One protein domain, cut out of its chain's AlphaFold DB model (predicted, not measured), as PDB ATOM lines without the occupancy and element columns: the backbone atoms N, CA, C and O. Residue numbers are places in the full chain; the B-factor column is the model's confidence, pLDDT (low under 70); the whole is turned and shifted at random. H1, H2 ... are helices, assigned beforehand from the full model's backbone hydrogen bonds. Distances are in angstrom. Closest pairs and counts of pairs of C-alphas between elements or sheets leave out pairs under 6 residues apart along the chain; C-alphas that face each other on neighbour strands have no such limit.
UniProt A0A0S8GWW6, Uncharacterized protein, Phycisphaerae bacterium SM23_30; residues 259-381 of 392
ATOM      1  N   VAL A 259     126.709 -18.809 -22.452       87.44
ATOM      2  CA  VAL A 259     126.941 -19.405 -21.128       87.44
ATOM      3  C   VAL A 259     126.609 -20.892 -21.166       87.44
ATOM      4  O   VAL A 259     125.441 -21.301 -21.170       87.44
ATOM      5  N   ASN A 260     127.634 -21.732 -21.209       82.44
ATOM      6  CA  ASN A 260     127.484 -23.154 -21.446       82.44
ATOM      7  C   ASN A 260     128.465 -24.007 -20.618       82.44
ATOM      8  O   ASN A 260     129.052 -23.598 -19.618       82.44
ATOM      9  N   HIS A 261     128.571 -25.282 -20.978       82.88
ATOM     10  CA  HIS A 261     129.389 -26.260 -20.265       82.88
ATOM     11  C   HIS A 261     130.889 -25.935 -20.270       82.88
ATOM     12  O   HIS A 261     131.588 -26.385 -19.361       82.88
ATOM     13  N   ILE A 262     131.375 -25.172 -21.252       80.94
ATOM     14  CA  ILE A 262     132.753 -24.681 -21.296       80.94
ATOM     15  C   ILE A 262     132.973 -23.662 -20.172       80.94
ATOM     16  O   ILE A 262     133.934 -23.798 -19.415       80.94
ATOM     17  N   ASP A 263     132.044 -22.732 -19.973       90.62
ATOM     18  CA  ASP A 263     132.116 -21.750 -18.890       90.62
ATOM     19  C   ASP A 263     131.970 -22.410 -17.525       90.62
ATOM     20  O   ASP A 263     132.744 -22.134 -16.613       90.62
ATOM     21  N   LEU A 264     131.066 -23.385 -17.389       90.12
ATOM     22  CA  LEU A 264     130.951 -24.157 -16.150       90.12
ATOM     23  C   LEU A 264     132.262 -24.879 -15.823       90.12
ATOM     24  O   LEU A 264     132.659 -24.970 -14.660       90.12
ATOM     25  N   TRP A 265     132.946 -25.404 -16.841       85.06
ATOM     26  CA  TRP A 265     134.255 -26.010 -16.656       85.06
ATOM     27  C   TRP A 265     135.292 -24.974 -16.196       85.06
ATOM     28  O   TRP A 265     135.995 -25.234 -15.216       85.06
ATOM     29  N   MET A 266     135.341 -23.790 -16.814       89.12
ATOM     30  CA  MET A 266     136.235 -22.692 -16.411       89.12
ATOM     31  C   MET A 266     135.959 -22.189 -14.993       89.12
ATOM     32  O   MET A 266     136.899 -21.930 -14.239       89.12
ATOM     33  N   MET A 267     134.687 -22.117 -14.608       92.12
ATOM     34  CA  MET A 267     134.268 -21.796 -13.252       92.12
ATOM     35  C   MET A 267     134.728 -22.867 -12.265       92.12
ATOM     36  O   MET A 267     135.327 -22.563 -11.237       92.12
ATOM     37  N   SER A 268     134.500 -24.141 -12.594       88.94
ATOM     38  CA  SER A 268     134.900 -25.261 -11.739       88.94
ATOM     39  C   SER A 268     136.415 -25.338 -11.539       88.94
ATOM     40  O   SER A 268     136.871 -25.783 -10.486       88.94
ATOM     41  N   ALA A 269     137.194 -24.879 -12.523       91.19
ATOM     42  CA  ALA A 269     138.647 -24.813 -12.439       91.19
ATOM     43  C   ALA A 269     139.131 -23.767 -11.425       91.19
ATOM     44  O   ALA A 269     140.201 -23.953 -10.856       91.19
ATOM     45  N   GLN A 270     138.335 -22.724 -11.179       92.38
ATOM     46  CA  GLN A 270     138.630 -21.644 -10.234       92.38
ATOM     47  C   GLN A 270     137.872 -21.806  -8.905       92.38
ATOM     48  O   GLN A 270     137.895 -20.914  -8.065       92.38
ATOM     49  N   TRP A 271     137.187 -22.933  -8.682       94.44
ATOM     50  CA  TRP A 271     136.325 -23.126  -7.515       94.44
ATOM     51  C   TRP A 271     137.080 -22.976  -6.187       94.44
ATOM     52  O   TRP A 271     138.034 -23.711  -5.919       94.44
ATOM     53  N   LEU A 272     136.589 -22.086  -5.318       92.50
ATOM     54  CA  LEU A 272     137.184 -21.692  -4.034       92.50
ATOM     55  C   LEU A 272     138.535 -20.964  -4.152       92.50
ATOM     56  O   LEU A 272     139.259 -20.854  -3.156       92.50
ATOM     57  N   GLU A 273     138.895 -20.464  -5.335       91.56
ATOM     58  CA  GLU A 273     140.050 -19.584  -5.502       91.56
ATOM     59  C   GLU A 273     139.709 -18.157  -5.071       91.56
ATOM     60  O   GLU A 273     138.753 -17.572  -5.561       91.56
ATOM     61  N   CYS A 274     140.527 -17.587  -4.180       90.62
ATOM     62  CA  CYS A 274     140.343 -16.251  -3.596       90.62
ATOM     63  C   CYS A 274     141.331 -15.213  -4.139       90.62
ATOM     64  O   CYS A 274     142.022 -14.523  -3.382       90.62
ATOM     65  N   THR A 275     141.497 -15.182  -5.457       87.00
ATOM     66  CA  THR A 275     142.464 -14.309  -6.137       87.00
ATOM     67  C   THR A 275     141.816 -13.303  -7.087       87.00
ATOM     68  O   THR A 275     142.552 -12.663  -7.837       87.00
ATOM     69  N   GLY A 276     140.485 -13.152  -7.065       80.12
ATOM     70  CA  GLY A 276     139.748 -12.333  -8.035       80.12
ATOM     71  C   GLY A 276     139.889 -12.883  -9.455       80.12
ATOM     72  O   GLY A 276     140.328 -12.178 -10.364       80.12
ATOM     73  N   GLY A 277     139.667 -14.193  -9.609       80.62
ATOM     74  CA  GLY A 277     139.755 -14.872 -10.901       80.62
ATOM     75  C   GLY A 277     138.630 -14.445 -11.845       80.62
ATOM     76  O   GLY A 277     137.645 -13.857 -11.430       80.62
ATOM     77  N   SER A 278     138.744 -14.782 -13.129       84.75
ATOM     78  CA  SER A 278     137.681 -14.533 -14.123       84.75
ATOM     79  C   SER A 278     136.308 -15.112 -13.751       84.75
ATOM     80  O   SER A 278     135.307 -14.627 -14.254       84.75
ATOM     81  N   ALA A 279     136.263 -16.145 -12.901       88.75
ATOM     82  CA  ALA A 279     135.029 -16.784 -12.445       88.75
ATOM     83  C   ALA A 279     134.432 -16.174 -11.157       88.75
ATOM     84  O   ALA A 279     133.417 -16.677 -10.682       88.75
ATOM     85  N   ASP A 280     135.065 -15.137 -10.601       89.31
ATOM     86  CA  ASP A 280     134.534 -14.288  -9.526       89.31
ATOM     87  C   ASP A 280     133.594 -13.257 -10.168       89.31
ATOM     88  O   ASP A 280     133.974 -12.129 -10.486       89.31
ATOM     89  N   ILE A 281     132.413 -13.742 -10.544       87.38
ATOM     90  CA  ILE A 281     131.461 -13.043 -11.416       87.38
ATOM     91  C   ILE A 281     130.351 -12.352 -10.629       87.38
ATOM     92  O   ILE A 281     129.608 -11.560 -11.209       87.38
ATOM     93  N   TYR A 282     130.213 -12.656  -9.337       83.06
ATOM     94  CA  TYR A 282     129.283 -11.984  -8.441       83.06
ATOM     95  C   TYR A 282     130.023 -10.914  -7.620       83.06
ATOM     96  O   TYR A 282     130.310 -11.084  -6.441       83.06
ATOM     97  N   ASP A 283     130.320  -9.773  -8.245       67.50
ATOM     98  CA  ASP A 283     131.157  -8.720  -7.649       67.50
ATOM     99  C   ASP A 283     130.481  -7.907  -6.523       67.50
ATOM    100  O   ASP A 283     131.146  -7.136  -5.823       67.50
ATOM    101  N   ASP A 284     129.177  -8.098  -6.307       65.69
ATOM    102  CA  ASP A 284     128.384  -7.395  -5.295       65.69
ATOM    103  C   ASP A 284     128.731  -7.803  -3.848       65.69
ATOM    104  O   ASP A 284     128.438  -7.047  -2.912       65.69
ATOM    105  N   ASP A 285     129.357  -8.967  -3.621       67.88
ATOM    106  CA  ASP A 285     129.875  -9.333  -2.293       67.88
ATOM    107  C   ASP A 285     131.327  -8.868  -2.050       67.88
ATOM    108  O   ASP A 285     131.739  -8.717  -0.891       67.88
ATOM    109  N   GLY A 286     132.060  -8.557  -3.129       73.00
ATOM    110  CA  GLY A 286     133.435  -8.067  -3.127       73.00
ATOM    111  C   GLY A 286     134.426  -8.979  -2.402       73.00
ATOM    112  O   GLY A 286     135.424  -8.473  -1.869       73.00
ATOM    113  N   ASP A 287     134.145 -10.281  -2.304       82.75
ATOM    114  CA  ASP A 287     134.921 -11.193  -1.463       82.75
ATOM    115  C   ASP A 287     136.192 -11.738  -2.145       82.75
ATOM    116  O   ASP A 287     137.131 -12.167  -1.459       82.75
ATOM    117  N   GLY A 288     136.280 -11.600  -3.473       89.06
ATOM    118  CA  GLY A 288     137.438 -11.988  -4.271       89.06
ATOM    119  C   GLY A 288     137.547 -13.498  -4.503       89.06
ATOM    120  O   GLY A 288     138.614 -13.955  -4.938       89.06
ATOM    121  N   CYS A 289     136.525 -14.271  -4.120       91.25
ATOM    122  CA  CYS A 289     136.529 -15.719  -4.011       91.25
ATOM    123  C   CYS A 289     135.432 -16.364  -4.854       91.25
ATOM    124  O   CYS A 289     134.259 -16.236  -4.541       91.25
ATOM    125  N   VAL A 290     135.812 -17.252  -5.776       91.62
ATOM    126  CA  VAL A 290     134.832 -18.050  -6.531       91.62
ATOM    127  C   VAL A 290     134.133 -19.037  -5.602       91.62
ATOM    128  O   VAL A 290     134.727 -20.014  -5.135       91.62
ATOM    129  N   ASN A 291     132.859 -18.809  -5.326       90.50
ATOM    130  CA  ASN A 291     132.109 -19.562  -4.341       90.50
ATOM    131  C   ASN A 291     130.670 -19.855  -4.802       90.50
ATOM    132  O   ASN A 291     130.328 -19.849  -5.984       90.50
ATOM    133  N   MET A 292     129.815 -20.237  -3.855       88.94
ATOM    134  CA  MET A 292     128.434 -20.607  -4.158       88.94
ATOM    135  C   MET A 292     127.589 -19.431  -4.658       88.94
ATOM    136  O   MET A 292     126.608 -19.669  -5.360       88.94
ATOM    137  N   LEU A 293     127.953 -18.197  -4.304       87.00
ATOM    138  CA  LEU A 293     127.305 -16.981  -4.786       87.00
ATOM    139  C   LEU A 293     127.578 -16.782  -6.276       87.00
ATOM    140  O   LEU A 293     126.619 -16.675  -7.041       87.00
ATOM    141  N   ASP A 294     128.832 -16.910  -6.709       89.81
ATOM    142  CA  ASP A 294     129.174 -16.926  -8.131       89.81
ATOM    143  C   ASP A 294     128.427 -18.028  -8.867       89.81
ATOM    144  O   ASP A 294     127.867 -17.796  -9.933       89.81
ATOM    145  N   TYR A 295     128.388 -19.245  -8.308       91.12
ATOM    146  CA  TYR A 295     127.728 -20.366  -8.981       91.12
ATOM    147  C   TYR A 295     126.226 -20.148  -9.128       91.12
ATOM    148  O   TYR A 295     125.651 -20.514 -10.152       91.12
ATOM    149  N   ALA A 296     125.577 -19.567  -8.119       83.94
ATOM    150  CA  ALA A 296     124.163 -19.234  -8.200       83.94
ATOM    151  C   ALA A 296     123.902 -18.213  -9.316       83.94
ATOM    152  O   ALA A 296     122.972 -18.397 -10.103       83.94
ATOM    153  N   PHE A 297     124.760 -17.197  -9.430       85.81
ATOM    154  CA  PHE A 297     124.692 -16.201 -10.494       85.81
ATOM    155  C   PHE A 297     124.964 -16.813 -11.881       85.81
ATOM    156  O   PHE A 297     124.163 -16.642 -12.800       85.81
ATOM    157  N   PHE A 298     126.015 -17.630 -12.007       90.12
ATOM    158  CA  PHE A 298     126.329 -18.415 -13.205       90.12
ATOM    159  C   PHE A 298     125.143 -19.277 -13.654       90.12
ATOM    160  O   PHE A 298     124.741 -19.250 -14.815       90.12
ATOM    161  N   ALA A 299     124.560 -20.042 -12.725       85.31
ATOM    162  CA  ALA A 299     123.444 -20.939 -13.000       85.31
ATOM    163  C   ALA A 299     122.192 -20.182 -13.458       85.31
ATOM    164  O   ALA A 299     121.413 -20.720 -14.244       85.31
ATOM    165  N   GLY A 300     122.017 -18.942 -12.998       76.50
ATOM    166  CA  GLY A 300     120.951 -18.062 -13.456       76.50
ATOM    167  C   GLY A 300     121.103 -17.590 -14.899       76.50
ATOM    168  O   GLY A 300     120.116 -17.345 -15.587       76.50
ATOM    169  N   LEU A 301     122.341 -17.527 -15.380       84.25
ATOM    170  CA  LEU A 301     122.667 -17.202 -16.762       84.25
ATOM    171  C   LEU A 301     122.874 -18.461 -17.621       84.25
ATOM    172  O   LEU A 301     123.280 -18.352 -18.771       84.25
ATOM    173  N   TRP A 302     122.587 -19.663 -17.110       84.50
ATOM    174  CA  TRP A 302     122.821 -20.911 -17.837       84.50
ATOM    175  C   TRP A 302     122.036 -20.974 -19.154       84.50
ATOM    176  O   TRP A 302     120.809 -20.865 -19.163       84.50
ATOM    177  N   LEU A 303     122.742 -21.236 -20.259       81.19
ATOM    178  CA  LEU A 303     122.219 -21.244 -21.633       81.19
ATOM    179  C   LEU A 303     121.702 -19.885 -22.127       81.19
ATOM    180  O   LEU A 303     121.017 -19.836 -23.151       81.19
ATOM    181  N   VAL A 304     122.038 -18.792 -21.438       81.56
ATOM    182  CA  VAL A 304     121.901 -17.444 -21.994       81.56
ATOM    183  C   VAL A 304     122.927 -17.266 -23.110       81.56
ATOM    184  O   VAL A 304     124.051 -17.762 -23.018       81.56
ATOM    185  N   CYS A 305     122.540 -16.557 -24.167       81.25
ATOM    186  CA  CYS A 305     123.451 -16.187 -25.237       81.25
ATOM    187  C   CYS A 305     123.136 -14.805 -25.808       81.25
ATOM    188  O   CYS A 305     121.977 -14.386 -25.853       81.25
ATOM    189  N   SER A 306     124.187 -14.110 -26.235       78.50
ATOM    190  CA  SER A 306     124.152 -12.750 -26.790       78.50
ATOM    191  C   SER A 306     124.680 -12.698 -28.227       78.50
ATOM    192  O   SER A 306     124.961 -11.619 -28.748       78.50
ATOM    193  N   ASP A 307     124.793 -13.860 -28.880       75.75
ATOM    194  CA  ASP A 307     125.208 -13.986 -30.276       75.75
ATOM    195  C   ASP A 307     124.181 -13.314 -31.215       75.75
ATOM    196  O   ASP A 307     123.050 -13.798 -31.340       75.75
ATOM    197  N   PRO A 308     124.547 -12.220 -31.914       69.25
ATOM    198  CA  PRO A 308     123.627 -11.491 -32.785       69.25
ATOM    199  C   PRO A 308     123.294 -12.238 -34.085       69.25
ATOM    200  O   PRO A 308     122.381 -11.837 -34.808       69.25
ATOM    201  N   THR A 309     124.046 -13.289 -34.417       66.69
ATOM    202  CA  THR A 309     123.844 -14.103 -35.623       66.69
ATOM    203  C   THR A 309     122.920 -15.290 -35.376       66.69
ATOM    204  O   THR A 309     122.330 -15.823 -36.318       66.69
ATOM    205  N   ASN A 310     122.736 -15.669 -34.111       68.62
ATOM    206  CA  ASN A 310     121.847 -16.740 -33.713       68.62
ATOM    207  C   ASN A 310     120.457 -16.172 -33.398       68.62
ATOM    208  O   ASN A 310     120.216 -15.583 -32.349       68.62
ATOM    209  N   ASP A 311     119.503 -16.402 -34.298       64.81
ATOM    210  CA  ASP A 311     118.109 -15.963 -34.157       64.81
ATOM    211  C   ASP A 311     117.368 -16.599 -32.964       64.81
ATOM    212  O   ASP A 311     116.270 -16.166 -32.605       64.81
ATOM    213  N   ARG A 312     117.968 -17.611 -32.326       63.28
ATOM    214  CA  ARG A 312     117.489 -18.227 -31.082       63.28
ATOM    215  C   ARG A 312     118.118 -17.619 -29.832       63.28
ATOM    216  O   ARG A 312     117.658 -17.946 -28.738       63.28
ATOM    217  N   CYS A 313     119.122 -16.756 -29.972       69.19
ATOM    218  CA  CYS A 313     119.674 -15.981 -28.870       69.19
ATOM    219  C   CYS A 313     118.781 -14.783 -28.588       69.19
ATOM    220  O   CYS A 313     118.877 -13.723 -29.201       69.19
ATOM    221  N   THR A 314     117.857 -14.966 -27.652       59.88
ATOM    222  CA  THR A 314     117.044 -13.877 -27.127       59.88
ATOM    223  C   THR A 314     117.617 -13.468 -25.778       59.88
ATOM    224  O   THR A 314     117.353 -14.145 -24.787       59.88
ATOM    225  N   TRP A 315     118.383 -12.377 -25.727       56.69
ATOM    226  CA  TRP A 315     118.775 -11.742 -24.468       56.69
ATOM    227  C   TRP A 315     118.506 -10.228 -24.479       56.69
ATOM    228  O   TRP A 315     118.857  -9.564 -25.455       56.69
ATOM    229  N   PRO A 316     117.905  -9.669 -23.408       53.66
ATOM    230  CA  PRO A 316     116.965 -10.330 -22.503       53.66
ATOM    231  C   PRO A 316     115.601 -10.475 -23.208       53.66
ATOM    232  O   PRO A 316     115.087  -9.497 -23.765       53.66
ATOM    233  N   PRO A 317     114.949 -11.647 -23.199       52.78
ATOM    234  CA  PRO A 317     113.571 -11.712 -23.634       52.78
ATOM    235  C   PRO A 317     112.722 -11.115 -22.509       52.78
ATOM    236  O   PRO A 317     112.491 -11.743 -21.483       52.78
ATOM    237  N   VAL A 318     112.250  -9.879 -22.688       49.66
ATOM    238  CA  VAL A 318     111.208  -9.306 -21.823       49.66
ATOM    239  C   VAL A 318     109.898 -10.022 -22.152       49.66
ATOM    240  O   VAL A 318     109.057  -9.522 -22.904       49.66
ATOM    241  N   VAL A 319     109.737 -11.238 -21.641       56.69
ATOM    242  CA  VAL A 319     108.474 -11.958 -21.732       56.69
ATOM    243  C   VAL A 319     107.607 -11.451 -20.594       56.69
ATOM    244  O   VAL A 319     107.872 -11.700 -19.427       56.69
ATOM    245  N   LYS A 320     106.533 -10.723 -20.917       62.12
ATOM    246  CA  LYS A 320     105.460 -10.508 -19.940       62.12
ATOM    247  C   LYS A 320     104.736 -11.830 -19.742       62.12
ATOM    248  O   LYS A 320     103.824 -12.155 -20.504       62.12
ATOM    249  N   CYS A 321     105.148 -12.585 -18.742       76.56
ATOM    250  CA  CYS A 321     104.484 -13.808 -18.344       76.56
ATOM    251  C   CYS A 321     103.501 -13.570 -17.188       76.56
ATOM    252  O   CYS A 321     103.570 -12.559 -16.482       76.56
ATOM    253  N   PRO A 322     102.519 -14.468 -17.013       84.31
ATOM    254  CA  PRO A 322     101.723 -14.504 -15.797       84.31
ATOM    255  C   PRO A 322     102.624 -14.668 -14.561       84.31
ATOM    256  O   PRO A 322     103.527 -15.507 -14.601       84.31
ATOM    257  N   PRO A 323     102.360 -13.930 -13.466       85.00
ATOM    258  CA  PRO A 323     103.163 -14.025 -12.253       85.00
ATOM    259  C   PRO A 323     103.077 -15.434 -11.663       85.00
ATOM    260  O   PRO A 323     101.977 -15.972 -11.483       85.00
ATOM    261  N   ILE A 324     104.231 -16.016 -11.339       89.50
ATOM    262  CA  ILE A 324     104.327 -17.269 -10.591       89.50
ATOM    263  C   ILE A 324     104.695 -16.917  -9.147       89.50
ATOM    264  O   ILE A 324     105.655 -16.182  -8.925       89.50
ATOM    265  N   PRO A 325     103.980 -17.430  -8.131       88.00
ATOM    266  CA  PRO A 325     104.407 -17.254  -6.750       88.00
ATOM    267  C   PRO A 325     105.810 -17.834  -6.549       88.00
ATOM    268  O   PRO A 325     105.981 -19.044  -6.665       88.00
ATOM    269  N   GLY A 326     106.791 -16.994  -6.231       89.56
ATOM    270  CA  GLY A 326     108.185 -17.407  -6.069       89.56
ATOM    271  C   GLY A 326     109.085 -17.161  -7.276       89.56
ATOM    272  O   GLY A 326     110.247 -17.506  -7.164       89.56
ATOM    273  N   ASP A 327     108.580 -16.578  -8.365       90.62
ATOM    274  CA  ASP A 327     109.401 -15.923  -9.394       90.62
ATOM    275  C   ASP A 327     109.684 -14.497  -8.893       90.62
ATOM    276  O   ASP A 327     108.828 -13.611  -8.957       90.62
ATOM    277  N   LEU A 328     110.818 -14.330  -8.214       89.44
ATOM    278  CA  LEU A 328     111.197 -13.125  -7.478       89.44
ATOM    279  C   LEU A 328     111.902 -12.093  -8.362       89.44
ATOM    280  O   LEU A 328     111.934 -10.916  -7.991       89.44
ATOM    281  N   ASN A 329     112.480 -12.520  -9.487       85.25
ATOM    282  CA  ASN A 329     113.144 -11.653 -10.465       85.25
ATOM    283  C   ASN A 329     112.283 -11.357 -11.709       85.25
ATOM    284  O   ASN A 329     112.714 -10.572 -12.553       85.25
ATOM    285  N   GLU A 330     111.073 -11.919 -11.790       86.44
ATOM    286  CA  GLU A 330     110.118 -11.775 -12.894       86.44
ATOM    287  C   GLU A 330     110.667 -12.288 -14.240       86.44
ATOM    288  O   GLU A 330     110.370 -11.722 -15.299       86.44
ATOM    289  N   ASP A 331     111.471 -13.359 -14.210       76.38
ATOM    290  CA  ASP A 331     112.075 -13.967 -15.403       76.38
ATOM    291  C   ASP A 331     111.220 -15.075 -16.046       76.38
ATOM    292  O   ASP A 331     111.596 -15.618 -17.089       76.38
ATOM    293  N   CYS A 332     110.034 -15.341 -15.486       86.56
ATOM    294  CA  CYS A 332     109.071 -16.368 -15.891       86.56
ATOM    295  C   CYS A 332     109.409 -17.793 -15.463       86.56
ATOM    296  O   CYS A 332     108.706 -18.730 -15.874       86.56
ATOM    297  N   TYR A 333     110.442 -17.977 -14.647       85.31
ATOM    298  CA  TYR A 333     110.863 -19.255 -14.103       85.31
ATOM    299  C   TYR A 333     110.966 -19.152 -12.583       85.31
ATOM    300  O   TYR A 333     111.230 -18.103 -12.024       85.31
ATOM    301  N   VAL A 334     110.745 -20.273 -11.897       88.56
ATOM    302  CA  VAL A 334     111.098 -20.393 -10.477       88.56
ATOM    303  C   VAL A 334     112.261 -21.358 -10.368       88.56
ATOM    304  O   VAL A 334     112.099 -22.576 -10.495       88.56
ATOM    305  N   ASN A 335     113.451 -20.816 -10.180       84.81
ATOM    306  CA  ASN A 335     114.710 -21.525 -10.281       84.81
ATOM    307  C   ASN A 335     115.681 -21.107  -9.157       84.81
ATOM    308  O   ASN A 335     115.296 -20.596  -8.103       84.81
ATOM    309  N   LEU A 336     116.963 -21.427  -9.332       84.75
ATOM    310  CA  LEU A 336     117.984 -21.168  -8.320       84.75
ATOM    311  C   LEU A 336     118.170 -19.674  -8.012       84.75
ATOM    312  O   LEU A 336     118.518 -19.365  -6.874       84.75
ATOM    313  N   ILE A 337     117.923 -18.777  -8.973       81.38
ATOM    314  CA  ILE A 337     118.003 -17.324  -8.782       81.38
ATOM    315  C   ILE A 337     116.960 -16.876  -7.762       81.38
ATOM    316  O   ILE A 337     117.288 -16.151  -6.827       81.38
ATOM    317  N   ASP A 338     115.726 -17.366  -7.866       88.56
ATOM    318  CA  ASP A 338     114.669 -17.022  -6.915       88.56
ATOM    319  C   ASP A 338     114.977 -17.540  -5.520       88.56
ATOM    320  O   ASP A 338     114.820 -16.842  -4.516       88.56
ATOM    321  N   LEU A 339     115.466 -18.781  -5.441       90.06
ATOM    322  CA  LEU A 339     115.892 -19.342  -4.167       90.06
ATOM    323  C   LEU A 339     117.023 -18.507  -3.559       90.06
ATOM    324  O   LEU A 339     117.029 -18.278  -2.352       90.06
ATOM    325  N   TRP A 340     117.954 -18.037  -4.385       83.75
ATOM    326  CA  TRP A 340     119.045 -17.172  -3.965       83.75
ATOM    327  C   TRP A 340     118.552 -15.800  -3.475       83.75
ATOM    328  O   TRP A 340     118.930 -15.360  -2.388       83.75
ATOM    329  N   MET A 341     117.632 -15.157  -4.196       86.19
ATOM    330  CA  MET A 341     117.009 -13.905  -3.750       86.19
ATOM    331  C   MET A 341     116.299 -14.083  -2.403       86.19
ATOM    332  O   MET A 341     116.375 -13.213  -1.530       86.19
ATOM    333  N   MET A 342     115.656 -15.235  -2.201       92.12
ATOM    334  CA  MET A 342     115.018 -15.577  -0.935       92.12
ATOM    335  C   MET A 342     116.016 -15.798   0.200       92.12
ATOM    336  O   MET A 342     115.800 -15.296   1.305       92.12
ATOM    337  N   THR A 343     117.109 -16.526  -0.033       89.88
ATOM    338  CA  THR A 343     118.120 -16.749   1.012       89.88
ATOM    339  C   THR A 343     118.831 -15.455   1.398       89.88
ATOM    340  O   THR A 343     119.111 -15.263   2.582       89.88
ATOM    341  N   GLY A 344     119.035 -14.531   0.453       86.06
ATOM    342  CA  GLY A 344     119.566 -13.191   0.722       86.06
ATOM    343  C   GLY A 344     118.683 -12.352   1.655       86.06
ATOM    344  O   GLY A 344     119.181 -11.484   2.373       86.06
ATOM    345  N   GLN A 345     117.382 -12.648   1.705       91.06
ATOM    346  CA  GLN A 345     116.423 -11.975   2.581       91.06
ATOM    347  C   GLN A 345     116.021 -12.814   3.802       91.06
ATOM    348  O   GLN A 345     115.163 -12.398   4.574       91.06
ATOM    349  N   TRP A 346     116.642 -13.975   4.029       94.62
ATOM    350  CA  TRP A 346     116.210 -14.924   5.055       94.62
ATOM    351  C   TRP A 346     116.150 -14.312   6.463       94.62
ATOM    352  O   TRP A 346     117.118 -13.731   6.955       94.62
ATOM    353  N   LEU A 347     115.010 -14.492   7.134       93.38
ATOM    354  CA  LEU A 347     114.671 -13.948   8.455       93.38
ATOM    355  C   LEU A 347     114.656 -12.413   8.540       93.38
ATOM    356  O   LEU A 347     114.646 -11.861   9.646       93.38
ATOM    357  N   GLN A 348     114.627 -11.704   7.410       92.06
ATOM    358  CA  GLN A 348     114.409 -10.260   7.396       92.06
ATOM    359  C   GLN A 348     112.929  -9.956   7.647       92.06
ATOM    360  O   GLN A 348     112.065 -10.408   6.904       92.06
ATOM    361  N   CYS A 349     112.651  -9.168   8.689       91.81
ATOM    362  CA  CYS A 349     111.297  -8.820   9.141       91.81
ATOM    363  C   CYS A 349     110.907  -7.360   8.851       91.81
ATOM    364  O   CYS A 349     110.236  -6.701   9.649       91.81
ATOM    365  N   THR A 350     111.410  -6.810   7.750       87.50
ATOM    366  CA  THR A 350     111.151  -5.424   7.326       87.50
ATOM    367  C   THR A 350     110.292  -5.345   6.066       87.50
ATOM    368  O   THR A 350     110.148  -4.258   5.508       87.50
ATOM    369  N   GLY A 351     109.724  -6.476   5.627       74.88
ATOM    370  CA  GLY A 351     109.251  -6.661   4.257       74.88
ATOM    371  C   GLY A 351     110.419  -6.717   3.263       74.88
ATOM    372  O   GLY A 351     111.466  -6.095   3.467       74.88
ATOM    373  N   GLY A 352     110.242  -7.486   2.194       83.50
ATOM    374  CA  GLY A 352     111.223  -7.699   1.132       83.50
ATOM    375  C   GLY A 352     110.553  -8.324  -0.089       83.50
ATOM    376  O   GLY A 352     109.406  -8.753  -0.005       83.50
ATOM    377  N   SER A 353     111.235  -8.366  -1.235       88.75
ATOM    378  CA  SER A 353     110.665  -8.998  -2.436       88.75
ATOM    379  C   SER A 353     110.442 -10.504  -2.268       88.75
ATOM    380  O   SER A 353     109.592 -11.059  -2.951       88.75
ATOM    381  N   ALA A 354     111.152 -11.154  -1.340       92.44
ATOM    382  CA  ALA A 354     110.992 -12.570  -1.027       92.44
ATOM    383  C   ALA A 354     109.924 -12.867   0.045       92.44
ATOM    384  O   ALA A 354     109.725 -14.034   0.380       92.44
ATOM    385  N   ASP A 355     109.255 -11.845   0.591       93.62
ATOM    386  CA  ASP A 355     108.132 -11.987   1.530       93.62
ATOM    387  C   ASP A 355     106.844 -12.232   0.725       93.62
ATOM    388  O   ASP A 355     106.108 -11.313   0.365       93.62
ATOM    389  N   ILE A 356     106.646 -13.488   0.329       92.62
ATOM    390  CA  ILE A 356     105.668 -13.918  -0.683       92.62
ATOM    391  C   ILE A 356     104.520 -14.750  -0.106       92.62
ATOM    392  O   ILE A 356     103.640 -15.208  -0.848       92.62
ATOM    393  N   TYR A 357     104.516 -14.998   1.200       89.25
ATOM    394  CA  TYR A 357     103.417 -15.674   1.870       89.25
ATOM    395  C   TYR A 357     102.157 -14.775   1.925       89.25
ATOM    396  O   TYR A 357     102.233 -13.591   2.229       89.25
ATOM    397  N   ASP A 358     100.985 -15.344   1.607       80.75
ATOM    398  CA  ASP A 358      99.646 -14.711   1.701       80.75
ATOM    399  C   ASP A 358      99.376 -13.454   0.828       80.75
ATOM    400  O   ASP A 358      98.737 -12.503   1.270       80.75
ATOM    401  N   ASP A 359      99.809 -13.453  -0.443       64.62
ATOM    402  CA  ASP A 359      99.489 -12.409  -1.447       64.62
ATOM    403  C   ASP A 359      99.877 -10.970  -1.019       64.62
ATOM    404  O   ASP A 359      99.161  -9.998  -1.282       64.62
ATOM    405  N   GLY A 360     101.036 -10.820  -0.372       66.81
ATOM    406  CA  GLY A 360     101.581  -9.515   0.027       66.81
ATOM    407  C   GLY A 360     102.623  -9.547   1.145       66.81
ATOM    408  O   GLY A 360     103.137  -8.483   1.494       66.81
ATOM    409  N   GLY A 361     102.918 -10.734   1.681       82.69
ATOM    410  CA  GLY A 361     103.906 -10.952   2.727       82.69
ATOM    411  C   GLY A 361     103.305 -10.935   4.132       82.69
ATOM    412  O   GLY A 361     102.348 -10.206   4.410       82.69
ATOM    413  N   ASP A 362     103.873 -11.728   5.043       90.25
ATOM    414  CA  ASP A 362     103.528 -11.691   6.475       90.25
ATOM    415  C   ASP A 362     104.407 -10.710   7.274       90.25
ATOM    416  O   ASP A 362     104.236 -10.538   8.488       90.25
ATOM    417  N   GLY A 363     105.303 -10.011   6.575       91.94
ATOM    418  CA  GLY A 363     106.254  -9.053   7.109       91.94
ATOM    419  C   GLY A 363     107.630  -9.654   7.379       91.94
ATOM    420  O   GLY A 363     108.529  -8.886   7.730       91.94
ATOM    421  N   CYS A 364     107.815 -10.974   7.242       93.50
ATOM    422  CA  CYS A 364     109.067 -11.672   7.513       93.50
ATOM    423  C   CYS A 364     109.363 -12.770   6.488       93.50
ATOM    424  O   CYS A 364     108.673 -13.776   6.465       93.50
ATOM    425  N   VAL A 365     110.511 -12.712   5.811       93.88
ATOM    426  CA  VAL A 365     110.952 -13.824   4.950       93.88
ATOM    427  C   VAL A 365     111.353 -15.023   5.808       93.88
ATOM    428  O   VAL A 365     112.370 -15.006   6.507       93.88
ATOM    429  N   ASN A 366     110.548 -16.076   5.794       94.19
ATOM    430  CA  ASN A 366     110.708 -17.231   6.659       94.19
ATOM    431  C   ASN A 366     110.348 -18.547   5.942       94.19
ATOM    432  O   ASN A 366     110.297 -18.650   4.717       94.19
ATOM    433  N   LEU A 367     110.161 -19.620   6.714       95.88
ATOM    434  CA  LEU A 367     109.879 -20.942   6.156       95.88
ATOM    435  C   LEU A 367     108.540 -21.010   5.405       95.88
ATOM    436  O   LEU A 367     108.379 -21.874   4.544       95.88
ATOM    437  N   LEU A 368     107.595 -20.124   5.716       94.94
ATOM    438  CA  LEU A 368     106.326 -20.008   5.007       94.94
ATOM    439  C   LEU A 368     106.527 -19.481   3.578       94.94
ATOM    440  O   LEU A 368     105.958 -20.048   2.643       94.94
ATOM    441  N   ASP A 369     107.406 -18.499   3.389       95.00
ATOM    442  CA  ASP A 369     107.801 -17.988   2.071       95.00
ATOM    443  C   ASP A 369     108.561 -19.036   1.275       95.00
ATOM    444  O   ASP A 369     108.230 -19.308   0.122       95.00
ATOM    445  N   TYR A 370     109.508 -19.726   1.915       94.69
ATOM    446  CA  TYR A 370     110.205 -20.838   1.274       94.69
ATOM    447  C   TYR A 370     109.248 -21.940   0.837       94.69
ATOM    448  O   TYR A 370     109.374 -22.460  -0.268       94.69
ATOM    449  N   ALA A 371     108.255 -22.284   1.660       94.12
ATOM    450  CA  ALA A 371     107.238 -23.246   1.262       94.12
ATOM    451  C   ALA A 371     106.440 -22.762   0.038       94.12
ATOM    452  O   ALA A 371     106.067 -23.580  -0.806       94.12
ATOM    453  N   ARG A 372     106.207 -21.448  -0.088       92.75
ATOM    454  CA  ARG A 372     105.539 -20.844  -1.246       92.75
ATOM    455  C   ARG A 372     106.404 -20.916  -2.503       92.75
ATOM    456  O   ARG A 372     105.917 -21.433  -3.505       92.75
ATOM    457  N   LEU A 373     107.673 -20.516  -2.439       93.50
ATOM    458  CA  LEU A 373     108.612 -20.648  -3.558       93.50
ATOM    459  C   LEU A 373     108.787 -22.114  -3.962       93.50
ATOM    460  O   LEU A 373     108.640 -22.463  -5.129       93.50
ATOM    461  N   ALA A 374     108.999 -23.009  -2.994       93.31
ATOM    462  CA  ALA A 374     109.163 -24.438  -3.244       93.31
ATOM    463  C   ALA A 374     107.918 -25.076  -3.887       93.31
ATOM    464  O   ALA A 374     108.044 -26.029  -4.656       93.31
ATOM    465  N   SER A 375     106.715 -24.551  -3.615       91.75
ATOM    466  CA  SER A 375     105.483 -25.009  -4.275       91.75
ATOM    467  C   SER A 375     105.447 -24.687  -5.772       91.75
ATOM    468  O   SER A 375     104.752 -25.364  -6.536       91.75
ATOM    469  N   SER A 376     106.247 -23.707  -6.184       91.44
ATOM    470  CA  SER A 376     106.429 -23.310  -7.570       91.44
ATOM    471  C   SER A 376     107.764 -23.745  -8.156       91.44
ATOM    472  O   SER A 376     108.054 -23.383  -9.284       91.44
ATOM    473  N   TRP A 377     108.562 -24.552  -7.452       91.31
ATOM    474  CA  TRP A 377     109.899 -24.934  -7.905       91.31
ATOM    475  C   TRP A 377     109.896 -25.548  -9.310       91.31
ATOM    476  O   TRP A 377     109.163 -26.507  -9.575       91.31
ATOM    477  N   LEU A 378     110.741 -25.009 -10.192       85.69
ATOM    478  CA  LEU A 378     110.848 -25.356 -11.613       85.69
ATOM    479  C   LEU A 378     109.557 -25.141 -12.416       85.69
ATOM    480  O   LEU A 378     109.426 -25.669 -13.525       85.69
ATOM    481  N   GLN A 379     108.593 -24.386 -11.883       87.12
ATOM    482  CA  GLN A 379     107.499 -23.876 -12.695       87.12
ATOM    483  C   GLN A 379     108.029 -22.830 -13.671       87.12
ATOM    484  O   GLN A 379     109.045 -22.178 -13.444       87.12
ATOM    485  N   CYS A 380     107.318 -22.716 -14.784       83.75
ATOM    486  CA  CYS A 380     107.596 -21.774 -15.845       83.75
ATOM    487  C   CYS A 380     106.258 -21.271 -16.398       83.75
ATOM    488  O   CYS A 380     105.298 -22.049 -16.491       83.75
ATOM    489  N   SER A 381     106.203 -19.999 -16.787       79.75
ATOM    490  CA  SER A 381     105.036 -19.342 -17.392       79.75
ATOM    491  C   SER A 381     105.369 -18.667 -18.734       79.75
ATOM    492  O   SER A 381     104.536 -17.958 -19.307       79.75
TER     493      SER A 381
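Overview. This is residues 259 to 381 of the 392 residues of an uncharacterized protein of Phycisphaerae bacterium SM23_30 (UniProt A0A0S8GWW6). Little regular structure: four short helices, H1 to H4, stand in a row, each running opposite to the one before, with long loops between them. The 123 printed residues hold 36 in these helices and no named strand; the class is all helix. The whole is flat, spanning 41 by 38 by 19 A, and only just compact, close to loose, with a radius of gyration of the C-alphas of 16.2 A.

Along the chain. H1, residues 261 to 269, begins at C-alpha 261 (129.389, -26.260, -20.265) and measures 12.2 A. H2, residues 292 to 300, and H3, residues 336 to 344, each measure 12.2 A. H4, residues 367 to 375, measures 12.0 A and ends at C-alpha 375 (105.483, -25.009, -4.275).

Arrangement. H1 and H2 are close but not clearly touching, the closest C-alphas, of Leu 264 and Phe 298, being 7.9 A apart; their tilt is shallow, 4 degrees. H2 and H3, a helical hairpin, touch at a steep tilt of 39 degrees, closest at the C-alphas of Gly 300 and Ile 337, 5.6 A. H3 and H4, also a hairpin, only just touch, with 3 pairs of C-alphas within 8 A, closest at Leu 339 and Leu 373, 7.4 A. In each helix every O i to N i+4 pair is within hydrogen-bond range.

Size, cuts and confidence. The C-alphas farthest apart, of Thr 309 and Asp 362, are 46.8 A apart. The printed part has no cut, and its three links are long. pLDDT is under 70 at residues 283 to 285, 308 to 320 and 359 to 360.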